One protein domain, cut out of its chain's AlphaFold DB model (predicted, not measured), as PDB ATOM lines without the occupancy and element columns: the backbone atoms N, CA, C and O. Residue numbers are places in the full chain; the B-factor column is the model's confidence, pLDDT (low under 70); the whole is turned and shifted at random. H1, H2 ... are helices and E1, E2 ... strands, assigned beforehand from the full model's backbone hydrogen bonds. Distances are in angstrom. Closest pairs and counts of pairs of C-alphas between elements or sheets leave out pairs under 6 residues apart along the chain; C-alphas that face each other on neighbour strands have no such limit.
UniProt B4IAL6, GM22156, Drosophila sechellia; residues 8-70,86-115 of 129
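AT A GLANCE: This is residues 8 to 70 and 86 to 115 of the 129 residues of the protein "GM22156" of Drosophila sechellia (UniProt B4IAL6). A long helix, H1, and a shorter one, H2, run side by side in opposite directions as a helical hairpin, and a small four-stranded sheet sits beside the first part of H1 with its edge strand E1 nearest to it. Residues 30 to 46, the last turns of H1 and most of the loop to H2, stick out as a thin arm that adds to the longest axis. The printed part has 93 residues, with two named helices followed along the chain by four named strands, and its class is mixed, helices and strands. The sheet runs E1, E2, E3, E4, antiparallel throughout. The whole is loose, with a radius of gyration of the C-alphas of 16.0 A, and only just flat, spanning 52 by 33 by 18 A.

IN THESE COORDINATES: H1, residues 8 to 35, begins at C-alpha 8 at (-59.970, -16.510, 44.272) and is 41.0 A long. H2, residues 48 to 63, is 22.7 A long, with C-alpha 48 at (-33.890, -8.035, 39.599). After the cut come E1, residues 87 to 92, 17.0 A; E2, residues 97 to 102, 16.7 A; E3, residues 106 to 109, 10.6 A; and E4, residues 112 to 114, 6.3 A, ending at C-alpha 114 at (-60.989, -0.981, 53.199).

HOW THE PARTS SIT: H1 and H2 form a helical hairpin and touch, the closest C-alphas being those of Ala 21 and Val 52, 5.5 A apart. They run opposite ways at a shallow tilt of 24 degrees. In H2 every O i to N i+4 pair is within hydrogen-bond range; in H1 22 of 24 are. H1 only grazes the sheet, with its residues 8 to 22; the closest C-alphas of H1 and E1 are those of Val 18 and Tyr 91, 7.3 A apart. H2 is not on the sheet. The strands form a meander, each the antiparallel neighbour of the one before, and each successive pair is a hairpin. Between E1 and E2, N 90 and O 99 are 2.9 A apart, within hydrogen-bond range. Between E2 and E3, N 108 and O 100 are 2.8 A apart, and between E3 and E4, N 109 and O 112 are 2.8 A apart, both within range. The strands' lines turn by 76 degrees from edge strand E1 to edge strand E4, and these two are apart.

THE WHOLE: The C-alphas farthest apart, those of Lys 38 and Gly 104, are 52.0 A apart. Residues 71 to 85 are not printed, and C-alphas 70 and 86 are 15.0 A apart across the cut. The link from H1 to H2, 12 residues, is long; those between successive strands are tight. Mean pLDDT of the printed part is 78.1, and residues 29 to 46 are under 70.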
ATOM      1  N   GLU A   8     -60.578 -16.055  43.022       81.50
ATOM      2  CA  GLU A   8     -59.970 -16.510  44.272       81.50
ATOM      3  C   GLU A   8     -58.695 -17.300  43.985       81.50
ATOM      4  O   GLU A   8     -57.639 -16.980  44.534       81.50
ATOM      5  N   LYS A   9     -58.750 -18.211  43.009       86.56
ATOM      6  CA  LYS A   9     -57.566 -18.922  42.519       86.56
ATOM      7  C   LYS A   9     -56.519 -17.972  41.933       86.56
ATOM      8  O   LYS A   9     -55.330 -18.126  42.206       86.56
ATOM      9  N   CYS A  10     -56.934 -16.967  41.156       86.38
ATOM     10  CA  CYS A  10     -56.019 -15.938  40.647       86.38
ATOM     11  C   CYS A  10     -55.306 -15.200  41.787       86.38
ATOM     12  O   CYS A  10     -54.099 -14.971  41.717       86.38
ATOM     13  N   LEU A  11     -56.042 -14.847  42.842       82.31
ATOM     14  CA  LEU A  11     -55.489 -14.138  43.989       82.31
ATOM     15  C   LEU A  11     -54.511 -14.999  44.792       82.31
ATOM     16  O   LEU A  11     -53.485 -14.491  45.251       82.31
ATOM     17  N   GLU A  12     -54.823 -16.279  44.975       86.12
ATOM     18  CA  GLU A  12     -53.952 -17.234  45.657       86.12
ATOM     19  C   GLU A  12     -52.621 -17.386  44.912       86.12
ATOM     20  O   GLU A  12     -51.556 -17.157  45.489       86.12
ATOM     21  N   VAL A  13     -52.682 -17.671  43.606       90.00
ATOM     22  CA  VAL A  13     -51.492 -17.817  42.757       90.00
ATOM     23  C   VAL A  13     -50.665 -16.531  42.759       90.00
ATOM     24  O   VAL A  13     -49.459 -16.585  42.994       90.00
ATOM     25  N   ALA A  14     -51.299 -15.368  42.578       86.94
ATOM     26  CA  ALA A  14     -50.607 -14.081  42.612       86.94
ATOM     27  C   ALA A  14     -49.927 -13.821  43.968       86.94
ATOM     28  O   ALA A  14     -48.774 -13.403  44.010       86.94
ATOM     29  N   SER A  15     -50.601 -14.118  45.084       84.69
ATOM     30  CA  SER A  15     -50.028 -13.928  46.427       84.69
ATOM     31  C   SER A  15     -48.784 -14.802  46.642       84.69
ATOM     32  O   SER A  15     -47.792 -14.337  47.206       84.69
ATOM     33  N   ASN A  16     -48.815 -16.047  46.158       88.62
ATOM     34  CA  ASN A  16     -47.688 -16.974  46.255       88.62
ATOM     35  C   ASN A  16     -46.491 -16.504  45.418       88.62
ATOM     36  O   ASN A  16     -45.377 -16.426  45.939       88.62
ATOM     37  N   LEU A  17     -46.730 -16.130  44.157       90.69
ATOM     38  CA  LEU A  17     -45.678 -15.669  43.249       90.69
ATOM     39  C   LEU A  17     -45.030 -14.376  43.733       90.69
ATOM     40  O   LEU A  17     -43.812 -14.242  43.702       90.69
ATOM     41  N   VAL A  18     -45.819 -13.435  44.249       87.00
ATOM     42  CA  VAL A  18     -45.262 -12.166  44.719       87.00
ATOM     43  C   VAL A  18     -44.498 -12.346  46.036       87.00
ATOM     44  O   VAL A  18     -43.486 -11.687  46.261       87.00
ATOM     45  N   SER A  19     -44.904 -13.291  46.886       85.62
ATOM     46  CA  SER A  19     -44.100 -13.674  48.055       85.62
ATOM     47  C   SER A  19     -42.754 -14.284  47.646       85.62
ATOM     48  O   SER A  19     -41.739 -14.070  48.308       85.62
ATOM     49  N   GLU A  20     -42.724 -15.042  46.550       88.38
ATOM     50  CA  GLU A  20     -41.494 -15.592  45.979       88.38
ATOM     51  C   GLU A  20     -40.602 -14.506  45.369       88.38
ATOM     52  O   GLU A  20     -39.418 -14.443  45.704       88.38
ATOM     53  N   ALA A  21     -41.180 -13.592  44.588       88.06
ATOM     54  CA  ALA A  21     -40.505 -12.398  44.085       88.06
ATOM     55  C   ALA A  21     -39.929 -11.547  45.227       88.06
ATOM     56  O   ALA A  21     -38.785 -11.109  45.167       88.06
ATOM     57  N   GLY A  22     -40.677 -11.379  46.320       84.44
ATOM     58  CA  GLY A  22     -40.219 -10.688  47.522       84.44
ATOM     59  C   GLY A  22     -38.959 -11.304  48.126       84.44
ATOM     60  O   GLY A  22     -38.018 -10.586  48.461       84.44
ATOM     61  N   ARG A  23     -38.901 -12.640  48.209       85.00
ATOM     62  CA  ARG A  23     -37.698 -13.358  48.662       85.00
ATOM     63  C   ARG A  23     -36.529 -13.190  47.694       85.00
ATOM     64  O   ARG A  23     -35.396 -13.078  48.150       85.00
ATOM     65  N   LEU A  24     -36.787 -13.184  46.388       84.25
ATOM     66  CA  LEU A  24     -35.765 -12.948  45.367       84.25
ATOM     67  C   LEU A  24     -35.160 -11.542  45.504       84.25
ATOM     68  O   LEU A  24     -33.941 -11.406  45.579       84.25
ATOM     69  N   ILE A  25     -36.009 -10.521  45.638       82.75
ATOM     70  CA  ILE A  25     -35.593  -9.132  45.872       82.75
ATOM     71  C   ILE A  25     -34.783  -9.028  47.169       82.75
ATOM     72  O   ILE A  25     -33.709  -8.429  47.171       82.75
ATOM     73  N   ALA A  26     -35.260  -9.633  48.261       79.50
ATOM     74  CA  ALA A  26     -34.566  -9.611  49.548       79.50
ATOM     75  C   ALA A  26     -33.161 -10.232  49.458       79.50
ATOM     76  O   ALA A  26     -32.196  -9.606  49.889       79.50
ATOM     77  N   ARG A  27     -33.027 -11.406  48.821       79.00
ATOM     78  CA  ARG A  27     -31.731 -12.077  48.606       79.00
ATOM     79  C   ARG A  27     -30.767 -11.231  47.780       79.00
ATOM     80  O   ARG A  27     -29.601 -11.097  48.144       79.00
ATOM     81  N   ASN A  28     -31.247 -10.639  46.686       75.31
ATOM     82  CA  ASN A  28     -30.417  -9.792  45.832       75.31
ATOM     83  C   ASN A  28     -29.994  -8.503  46.554       75.31
ATOM     84  O   ASN A  28     -28.876  -8.025  46.362       75.31
ATOM     85  N   ASN A  29     -30.855  -7.951  47.413       69.88
ATOM     86  CA  ASN A  29     -30.537  -6.775  48.218       69.88
ATOM     87  C   ASN A  29     -29.524  -7.085  49.339       69.88
ATOM     88  O   ASN A  29     -28.636  -6.276  49.597       69.88
ATOM     89  N   GLU A  30     -29.605  -8.265  49.966       65.12
ATOM     90  CA  GLU A  30     -28.598  -8.752  50.925       65.12
ATOM     91  C   GLU A  30     -27.225  -8.921  50.259       65.12
ATOM     92  O   GLU A  30     -26.236  -8.393  50.763       65.12
ATOM     93  N   GLN A  31     -27.157  -9.548  49.077       58.22
ATOM     94  CA  GLN A  31     -25.902  -9.687  48.321       58.22
ATOM     95  C   GLN A  31     -25.327  -8.349  47.832       58.22
ATOM     96  O   GLN A  31     -24.113  -8.213  47.674       58.22
ATOM     97  N   ARG A  32     -26.176  -7.337  47.608       54.06
ATOM     98  CA  ARG A  32     -25.723  -5.978  47.285       54.06
ATOM     99  C   ARG A  32     -25.066  -5.280  48.477       54.06
ATOM    100  O   ARG A  32     -24.148  -4.498  48.246       54.06
ATOM    101  N   GLN A  33     -25.452  -5.562  49.725       49.12
ATOM    102  CA  GLN A  33     -24.797  -4.939  50.887       49.12
ATOM    103  C   GLN A  33     -23.318  -5.333  51.024       49.12
ATOM    104  O   GLN A  33     -22.515  -4.492  51.421       49.12
ATOM    105  N   ASP A  34     -22.927  -6.539  50.602       45.06
ATOM    106  CA  ASP A  34     -21.513  -6.949  50.570       45.06
ATOM    107  C   ASP A  34     -20.696  -6.233  49.471       45.06
ATOM    108  O   ASP A  34     -19.474  -6.107  49.575       45.06
ATOM    109  N   PHE A  35     -21.352  -5.728  48.418       43.50
ATOM    110  CA  PHE A  35     -20.704  -5.090  47.263       43.50
ATOM    111  C   PHE A  35     -20.693  -3.549  47.301       43.50
ATOM    112  O   PHE A  35     -19.856  -2.929  46.641       43.50
ATOM    113  N   VAL A  36     -21.541  -2.901  48.113       47.34
ATOM    114  CA  VAL A  36     -21.688  -1.423  48.207       47.34
ATOM    115  C   VAL A  36     -20.539  -0.735  48.982       47.34
ATOM    116  O   VAL A  36     -20.680   0.340  49.553       47.34
ATOM    117  N   CYS A  37     -19.332  -1.298  48.933       42.25
ATOM    118  CA  CYS A  37     -18.093  -0.563  49.217       42.25
ATOM    119  C   CYS A  37     -17.254  -0.290  47.961       42.25
ATOM    120  O   CYS A  37     -16.255   0.426  48.056       42.25
ATOM    121  N   LYS A  38     -17.602  -0.835  46.785       45.25
ATOM    122  CA  LYS A  38     -16.811  -0.623  45.567       45.25
ATOM    123  C   LYS A  38     -17.687  -0.452  44.327       45.25
ATOM    124  O   LYS A  38     -18.212  -1.416  43.789       45.25
ATOM    125  N   SER A  39     -17.682   0.794  43.855       41.25
ATOM    126  CA  SER A  39     -17.873   1.226  42.466       41.25
ATOM    127  C   SER A  39     -19.257   1.747  42.061       41.25
ATOM    128  O   SER A  39     -20.260   1.047  42.025       41.25
ATOM    129  N   ASN A  40     -19.205   3.032  41.714       47.59
ATOM    130  CA  ASN A  40     -20.074   3.838  40.865       47.59
ATOM    131  C   ASN A  40     -20.548   3.099  39.591       47.59
ATOM    132  O   ASN A  40     -19.803   3.055  38.622       47.59
ATOM    133  N   ASP A  41     -21.781   2.592  39.570       41.69
ATOM    134  CA  ASP A  41     -22.599   2.503  38.348       41.69
ATOM    135  C   ASP A  41     -24.069   2.299  38.743       41.69
ATOM    136  O   ASP A  41     -24.515   1.219  39.131       41.69
ATOM    137  N   ILE A  42     -24.815   3.400  38.728       50.66
ATOM    138  CA  ILE A  42     -26.229   3.485  39.106       50.66
ATOM    139  C   ILE A  42     -27.057   3.131  37.867       50.66
ATOM    140  O   ILE A  42     -27.815   3.948  37.357       50.66
ATOM    141  N   ASP A  43     -26.895   1.911  37.364       47.97
ATOM    142  CA  ASP A  43     -27.878   1.310  36.464       47.97
ATOM    143  C   ASP A  43     -28.818   0.475  37.343       47.97
ATOM    144  O   ASP A  43     -28.677  -0.734  37.534       47.97
ATOM    145  N   LEU A  44     -29.675   1.190  38.078       49.47
ATOM    146  CA  LEU A  44     -30.366   0.687  39.270       49.47
ATOM    147  C   LEU A  44     -31.563  -0.236  38.964       49.47
ATOM    148  O   LEU A  44     -32.163  -0.738  39.911       49.47
ATOM    149  N   VAL A  45     -31.870  -0.468  37.681       54.38
ATOM    150  CA  VAL A  45     -33.092  -1.130  37.161       54.38
ATOM    151  C   VAL A  45     -32.782  -2.488  36.481       54.38
ATOM    152  O   VAL A  45     -33.495  -2.972  35.614       54.38
ATOM    153  N   THR A  46     -31.634  -3.109  36.768       67.94
ATOM    154  CA  THR A  46     -30.919  -3.865  35.715       67.94
ATOM    155  C   THR A  46     -31.193  -5.361  35.554       67.94
ATOM    156  O   THR A  46     -31.051  -5.864  34.443       67.94
ATOM    157  N   GLN A  47     -31.574  -6.107  36.591       71.81
ATOM    158  CA  GLN A  47     -31.768  -7.566  36.450       71.81
ATOM    159  C   GLN A  47     -32.816  -8.120  37.404       71.81
ATOM    160  O   GLN A  47     -33.589  -8.989  37.025       71.81
ATOM    161  N   THR A  48     -32.888  -7.584  38.625       78.75
ATOM    162  CA  THR A  48     -33.890  -8.035  39.599       78.75
ATOM    163  C   THR A  48     -35.310  -7.752  39.111       78.75
ATOM    164  O   THR A  48     -36.160  -8.621  39.260       78.75
ATOM    165  N   ASP A  49     -35.556  -6.604  38.473       79.19
ATOM    166  CA  ASP A  49     -36.859  -6.290  37.875       79.19
ATOM    167  C   ASP A  49     -37.239  -7.305  36.783       79.19
ATOM    168  O   ASP A  49     -38.323  -7.884  36.837       79.19
ATOM    169  N   LYS A  50     -36.304  -7.633  35.880       81.94
ATOM    170  CA  LYS A  50     -36.492  -8.654  34.833       81.94
ATOM    171  C   LYS A  50     -36.720 -10.053  35.396       81.94
ATOM    172  O   LYS A  50     -37.599 -10.770  34.926       81.94
ATOM    173  N   ASP A  51     -35.957 -10.449  36.413       84.88
ATOM    174  CA  ASP A  51     -36.102 -11.761  37.047       84.88
ATOM    175  C   ASP A  51     -37.461 -11.885  37.753       84.88
ATOM    176  O   ASP A  51     -38.105 -12.935  37.698       84.88
ATOM    177  N   VAL A  52     -37.914 -10.807  38.404       86.12
ATOM    178  CA  VAL A  52     -39.236 -10.736  39.034       86.12
ATOM    179  C   VAL A  52     -40.335 -10.801  37.978       86.12
ATOM    180  O   VAL A  52     -41.260 -11.597  38.134       86.12
ATOM    181  N   GLU A  53     -40.239 -10.024  36.900       85.31
ATOM    182  CA  GLU A  53     -41.216 -10.053  35.809       85.31
ATOM    183  C   GLU A  53     -41.315 -11.452  35.188       85.31
ATOM    184  O   GLU A  53     -42.412 -12.008  35.096       85.31
ATOM    185  N   GLN A  54     -40.177 -12.078  34.871       87.44
ATOM    186  CA  GLN A  54     -40.119 -13.434  34.326       87.44
ATOM    187  C   GLN A  54     -40.737 -14.462  35.287       87.44
ATOM    188  O   GLN A  54     -41.531 -15.305  34.865       87.44
ATOM    189  N   LEU A  55     -40.434 -14.372  36.587       90.12
ATOM    190  CA  LEU A  55     -41.008 -15.245  37.613       90.12
ATOM    191  C   LEU A  55     -42.533 -15.116  37.674       90.12
ATOM    192  O   LEU A  55     -43.242 -16.127  37.725       90.12
ATOM    193  N   LEU A  56     -43.047 -13.883  37.657       89.06
ATOM    194  CA  LEU A  56     -44.482 -13.616  37.682       89.06
ATOM    195  C   LEU A  56     -45.154 -14.135  36.405       89.06
ATOM    196  O   LEU A  56     -46.153 -14.851  36.489       89.06
ATOM    197  N   MET A  57     -44.596 -13.831  35.231       87.06
ATOM    198  CA  MET A  57     -45.134 -14.278  33.947       87.06
ATOM    199  C   MET A  57     -45.154 -15.801  33.839       87.06
ATOM    200  O   MET A  57     -46.199 -16.374  33.531       87.06
ATOM    201  N   ASP A  58     -44.046 -16.478  34.137       89.88
ATOM    202  CA  ASP A  58     -43.963 -17.939  34.065       89.88
ATOM    203  C   ASP A  58     -44.890 -18.605  35.077       89.88
ATOM    204  O   ASP A  58     -45.576 -19.583  34.763       89.88
ATOM    205  N   GLY A  59     -44.949 -18.062  36.292       90.50
ATOM    206  CA  GLY A  59     -45.837 -18.536  37.339       90.50
ATOM    207  C   GLY A  59     -47.306 -18.469  36.934       90.50
ATOM    208  O   GLY A  59     -48.037 -19.453  37.092       90.50
ATOM    209  N   ILE A  60     -47.741 -17.342  36.370       88.69
ATOM    210  CA  ILE A  60     -49.124 -17.168  35.920       88.69
ATOM    211  C   ILE A  60     -49.379 -18.009  34.661       88.69
ATOM    212  O   ILE A  60     -50.395 -18.696  34.624       88.69
ATOM    213  N   ARG A  61     -48.466 -18.048  33.674       88.88
ATOM    214  CA  ARG A  61     -48.602 -18.870  32.448       88.88
ATOM    215  C   ARG A  61     -48.792 -20.352  32.766       88.88
ATOM    216  O   ARG A  61     -49.601 -21.013  32.122       88.88
ATOM    217  N   ARG A  62     -48.099 -20.879  33.784       89.94
ATOM    218  CA  ARG A  62     -48.267 -22.274  34.237       89.94
ATOM    219  C   ARG A  62     -49.663 -22.558  34.791       89.94
ATOM    220  O   ARG A  62     -50.188 -23.645  34.569       89.94
ATOM    221  N   HIS A  63     -50.252 -21.612  35.522       89.00
ATOM    222  CA  HIS A  63     -51.563 -21.794  36.156       89.00
ATOM    223  C   HIS A  63     -52.732 -21.391  35.250       89.00
ATOM    224  O   HIS A  63     -53.837 -21.914  35.408       89.00
ATOM    225  N   PHE A  64     -52.485 -20.480  34.310       87.69
ATOM    226  CA  PHE A  64     -53.473 -19.883  33.423       87.69
ATOM    227  C   PHE A  64     -52.910 -19.740  31.995       87.69
ATOM    228  O   PHE A  64     -52.652 -18.627  31.533       87.69
ATOM    229  N   PRO A  65     -52.722 -20.855  31.268       85.25
ATOM    230  CA  PRO A  65     -52.111 -20.846  29.936       85.25
ATOM    231  C   PRO A  65     -52.939 -20.097  28.878       85.25
ATOM    232  O   PRO A  65     -52.399 -19.684  27.860       85.25
ATOM    233  N   GLU A  66     -54.242 -19.907  29.112       82.94
ATOM    234  CA  GLU A  66     -55.136 -19.160  28.216       82.94
ATOM    235  C   GLU A  66     -55.109 -17.638  28.457       82.94
ATOM    236  O   GLU A  66     -55.660 -16.877  27.659       82.94
ATOM    237  N   HIS A  67     -54.505 -17.167  29.556       83.75
ATOM    238  CA  HIS A  67     -54.446 -15.739  29.859       83.75
ATOM    239  C   HIS A  67     -53.402 -15.035  28.985       83.75
ATOM    240  O   HIS A  67     -52.264 -15.482  28.845       83.75
ATOM    241  N   LYS A  68     -53.789 -13.885  28.426       81.19
ATOM    242  CA  LYS A  68     -52.868 -12.958  27.763       81.19
ATOM    243  C   LYS A  68     -52.196 -12.057  28.798       81.19
ATOM    244  O   LYS A  68     -52.819 -11.685  29.793       81.19
ATOM    245  N   PHE A  69     -50.956 -11.670  28.524       77.94
ATOM    246  CA  PHE A  69     -50.153 -10.801  29.379       77.94
ATOM    247  C   PHE A  69     -49.940  -9.452  28.708       77.94
ATOM    248  O   PHE A  69     -49.893  -9.361  27.484       77.94
ATOM    249  N   ILE A  70     -49.851  -8.416  29.536       76.88
ATOM    250  CA  ILE A  70     -49.480  -7.064  29.135       76.88
ATOM    251  C   ILE A  70     -48.459  -6.623  30.178       76.88
ATOM    252  O   ILE A  70     -48.816  -6.505  31.352       76.88
ATOM    253  N   GLU A  86     -61.345  -6.697  36.284       83.00
ATOM    254  CA  GLU A  86     -62.066  -7.537  37.253       83.00
ATOM    255  C   GLU A  86     -61.363  -7.603  38.615       83.00
ATOM    256  O   GLU A  86     -62.026  -7.626  39.657       83.00
ATOM    257  N   LEU A  87     -60.027  -7.601  38.603       83.81
ATOM    258  CA  LEU A  87     -59.162  -7.734  39.771       83.81
ATOM    259  C   LEU A  87     -57.975  -6.770  39.652       83.81
ATOM    260  O   LEU A  87     -57.360  -6.669  38.594       83.81
ATOM    261  N   GLY A  88     -57.644  -6.095  40.747       84.69
ATOM    262  CA  GLY A  88     -56.404  -5.347  40.934       84.69
ATOM    263  C   GLY A  88     -55.663  -5.866  42.161       84.69
ATOM    264  O   GLY A  88     -56.293  -6.237  43.156       84.69
ATOM    265  N   PHE A  89     -54.337  -5.896  42.088       85.12
ATOM    266  CA  PHE A  89     -53.471  -6.391  43.151       85.12
ATOM    267  C   PHE A  89     -52.225  -5.511  43.246       85.12
ATOM    268  O   PHE A  89     -51.541  -5.300  42.250       85.12
ATOM    269  N   VAL A  90     -51.935  -5.013  44.443       84.81
ATOM    270  CA  VAL A  90     -50.684  -4.325  44.775       84.81
ATOM    271  C   VAL A  90     -50.145  -4.975  46.033       84.81
ATOM    272  O   VAL A  90     -50.874  -5.126  47.015       84.81
ATOM    273  N   TYR A  91     -48.879  -5.372  46.017       78.06
ATOM    274  CA  TYR A  91     -48.271  -6.021  47.167       78.06
ATOM    275  C   TYR A  91     -46.886  -5.482  47.439       78.06
ATOM    276  O   TYR A  91     -46.030  -5.461  46.559       78.06
ATOM    277  N   ASN A  92     -46.689  -5.065  48.680       79.69
ATOM    278  CA  ASN A  92     -45.387  -4.720  49.206       79.69
ATOM    279  C   ASN A  92     -44.854  -5.938  49.976       79.69
ATOM    280  O   ASN A  92     -45.331  -6.200  51.084       79.69
ATOM    281  N   PRO A  93     -43.879  -6.678  49.415       70.56
ATOM    282  CA  PRO A  93     -43.360  -7.890  50.037       70.56
ATOM    283  C   PRO A  93     -42.551  -7.636  51.305       70.56
ATOM    284  O   PRO A  93     -42.471  -8.527  52.140       70.56
ATOM    285  N   ILE A  94     -41.979  -6.441  51.469       72.88
ATOM    286  CA  ILE A  94     -41.160  -6.098  52.639       72.88
ATOM    287  C   ILE A  94     -42.051  -5.898  53.867       72.88
ATOM    288  O   ILE A  94     -41.709  -6.315  54.967       72.88
ATOM    289  N   LEU A  95     -43.200  -5.250  53.672       80.00
ATOM    290  CA  LEU A  95     -44.143  -4.943  54.747       80.00
ATOM    291  C   LEU A  95     -45.291  -5.956  54.854       80.00
ATOM    292  O   LEU A  95     -46.211  -5.739  55.641       80.00
ATOM    293  N   GLU A  96     -45.277  -7.014  54.036       80.38
ATOM    294  CA  GLU A  96     -46.371  -7.989  53.912       80.38
ATOM    295  C   GLU A  96     -47.744  -7.308  53.732       80.38
ATOM    296  O   GLU A  96     -48.767  -7.692  54.312       80.38
ATOM    297  N   GLN A  97     -47.768  -6.235  52.936       86.50
ATOM    298  CA  GLN A  97     -48.973  -5.450  52.686       86.50
ATOM    299  C   GLN A  97     -49.581  -5.852  51.356       86.50
ATOM    300  O   GLN A  97     -49.003  -5.609  50.302       86.50
ATOM    301  N   ARG A  98     -50.783  -6.415  51.407       85.75
ATOM    302  CA  ARG A  98     -51.561  -6.848  50.254       85.75
ATOM    303  C   ARG A  98     -52.791  -5.979  50.087       85.75
ATOM    304  O   ARG A  98     -53.723  -6.069  50.886       85.75
ATOM    305  N   PHE A  99     -52.833  -5.221  49.004       88.50
ATOM    306  CA  PHE A  99     -54.001  -4.474  48.568       88.50
ATOM    307  C   PHE A  99     -54.649  -5.202  47.394       88.50
ATOM    308  O   PHE A  99     -53.997  -5.493  46.394       88.50
ATOM    309  N   THR A 100     -55.939  -5.500  47.506       88.94
ATOM    310  CA  THR A 100     -56.712  -6.123  46.429       88.94
ATOM    311  C   THR A 100     -57.959  -5.314  46.146       88.94
ATOM    312  O   THR A 100     -58.539  -4.715  47.047       88.94
ATOM    313  N   ALA A 101     -58.401  -5.299  44.897       87.94
ATOM    314  CA  ALA A 101     -59.672  -4.708  44.508       87.94
ATOM    315  C   ALA A 101     -60.381  -5.641  43.539       87.94
ATOM    316  O   ALA A 101     -59.778  -6.086  42.569       87.94
ATOM    317  N   ARG A 102     -61.658  -5.936  43.784       86.25
ATOM    318  CA  ARG A 102     -62.476  -6.758  42.887       86.25
ATOM    319  C   ARG A 102     -63.726  -5.995  42.479       86.25
ATOM    320  O   ARG A 102     -64.438  -5.443  43.328       86.25
ATOM    321  N   ARG A 103     -64.020  -5.990  41.179       83.25
ATOM    322  CA  ARG A 103     -65.197  -5.308  40.632       83.25
ATOM    323  C   ARG A 103     -66.473  -5.834  41.298       83.25
ATOM    324  O   ARG A 103     -66.669  -7.039  41.457       83.25
ATOM    325  N   GLY A 104     -67.313  -4.921  41.782       85.00
ATOM    326  CA  GLY A 104     -68.538  -5.245  42.526       85.00
ATOM    327  C   GLY A 104     -68.337  -5.788  43.951       85.00
ATOM    328  O   GLY A 104     -69.319  -5.971  44.657       85.00
ATOM    329  N   HIS A 105     -67.097  -6.020  44.398       84.31
ATOM    330  CA  HIS A 105     -66.799  -6.625  45.704       84.31
ATOM    331  C   HIS A 105     -65.993  -5.702  46.628       84.31
ATOM    332  O   HIS A 105     -65.922  -5.972  47.828       84.31
ATOM    333  N   GLY A 106     -65.461  -4.589  46.115       87.50
ATOM    334  CA  GLY A 106     -64.733  -3.564  46.870       87.50
ATOM    335  C   GLY A 106     -63.224  -3.815  46.941       87.50
ATOM    336  O   GLY A 106     -62.697  -4.654  46.211       87.50
ATOM    337  N   ALA A 107     -62.548  -3.065  47.813       87.94
ATOM    338  CA  ALA A 107     -61.109  -3.160  48.042       87.94
ATOM    339  C   ALA A 107     -60.791  -3.718  49.437       87.94
ATOM    340  O   ALA A 107     -61.570  -3.542  50.379       87.94
ATOM    341  N   PHE A 108     -59.644  -4.380  49.569       88.88
ATOM    342  CA  PHE A 108     -59.198  -5.039  50.792       88.88
ATOM    343  C   PHE A 108     -57.711  -4.776  51.042       88.88
ATOM    344  O   PHE A 108     -56.917  -4.748  50.109       88.88
ATOM    345  N   TYR A 109     -57.344  -4.641  52.313       87.75
ATOM    346  CA  TYR A 109     -55.977  -4.608  52.821       87.75
ATOM    347  C   TYR A 109     -55.773  -5.814  53.737       87.75
ATOM    348  O   TYR A 109     -56.507  -5.983  54.713       87.75
ATOM    349  N   ASN A 110     -54.831  -6.695  53.404       86.50
ATOM    350  CA  ASN A 110     -54.568  -7.945  54.127       86.50
ATOM    351  C   ASN A 110     -55.846  -8.766  54.402       86.50
ATOM    352  O   ASN A 110     -56.022  -9.356  55.463       86.50
ATOM    353  N   GLY A 111     -56.766  -8.788  53.430       83.69
ATOM    354  CA  GLY A 111     -58.053  -9.491  53.518       83.69
ATOM    355  C   GLY A 111     -59.161  -8.734  54.263       83.69
ATOM    356  O   GLY A 111     -60.315  -9.153  54.225       83.69
ATOM    357  N   ARG A 112     -58.862  -7.592  54.893       85.88
ATOM    358  CA  ARG A 112     -59.864  -6.737  55.544       85.88
ATOM    359  C   ARG A 112     -60.375  -5.695  54.563       85.88
ATOM    360  O   ARG A 112     -59.581  -5.012  53.929       85.88
ATOM    361  N   ARG A 113     -61.696  -5.557  54.442       86.88
ATOM    362  CA  ARG A 113     -62.317  -4.550  53.570       86.88
ATOM    363  C   ARG A 113     -61.844  -3.154  53.976       86.88
ATOM    364  O   ARG A 113     -61.961  -2.789  55.142       86.88
ATOM    365  N   ILE A 114     -61.354  -2.385  53.011       88.06
ATOM    366  CA  ILE A 114     -60.989  -0.981  53.199       88.06
ATOM    367  C   ILE A 114     -62.035  -0.079  52.560       88.06
ATOM    368  O   ILE A 114     -62.657  -0.417  51.550       88.06
ATOM    369  N   HIS A 115     -62.243   1.072  53.182       80.00
ATOM    370  CA  HIS A 115     -63.103   2.132  52.686       80.00
ATOM    371  C   HIS A 115     -62.273   3.409  52.664       80.00
ATOM    372  O   HIS A 115     -61.487   3.644  53.582       80.00
TER     373      HIS A 115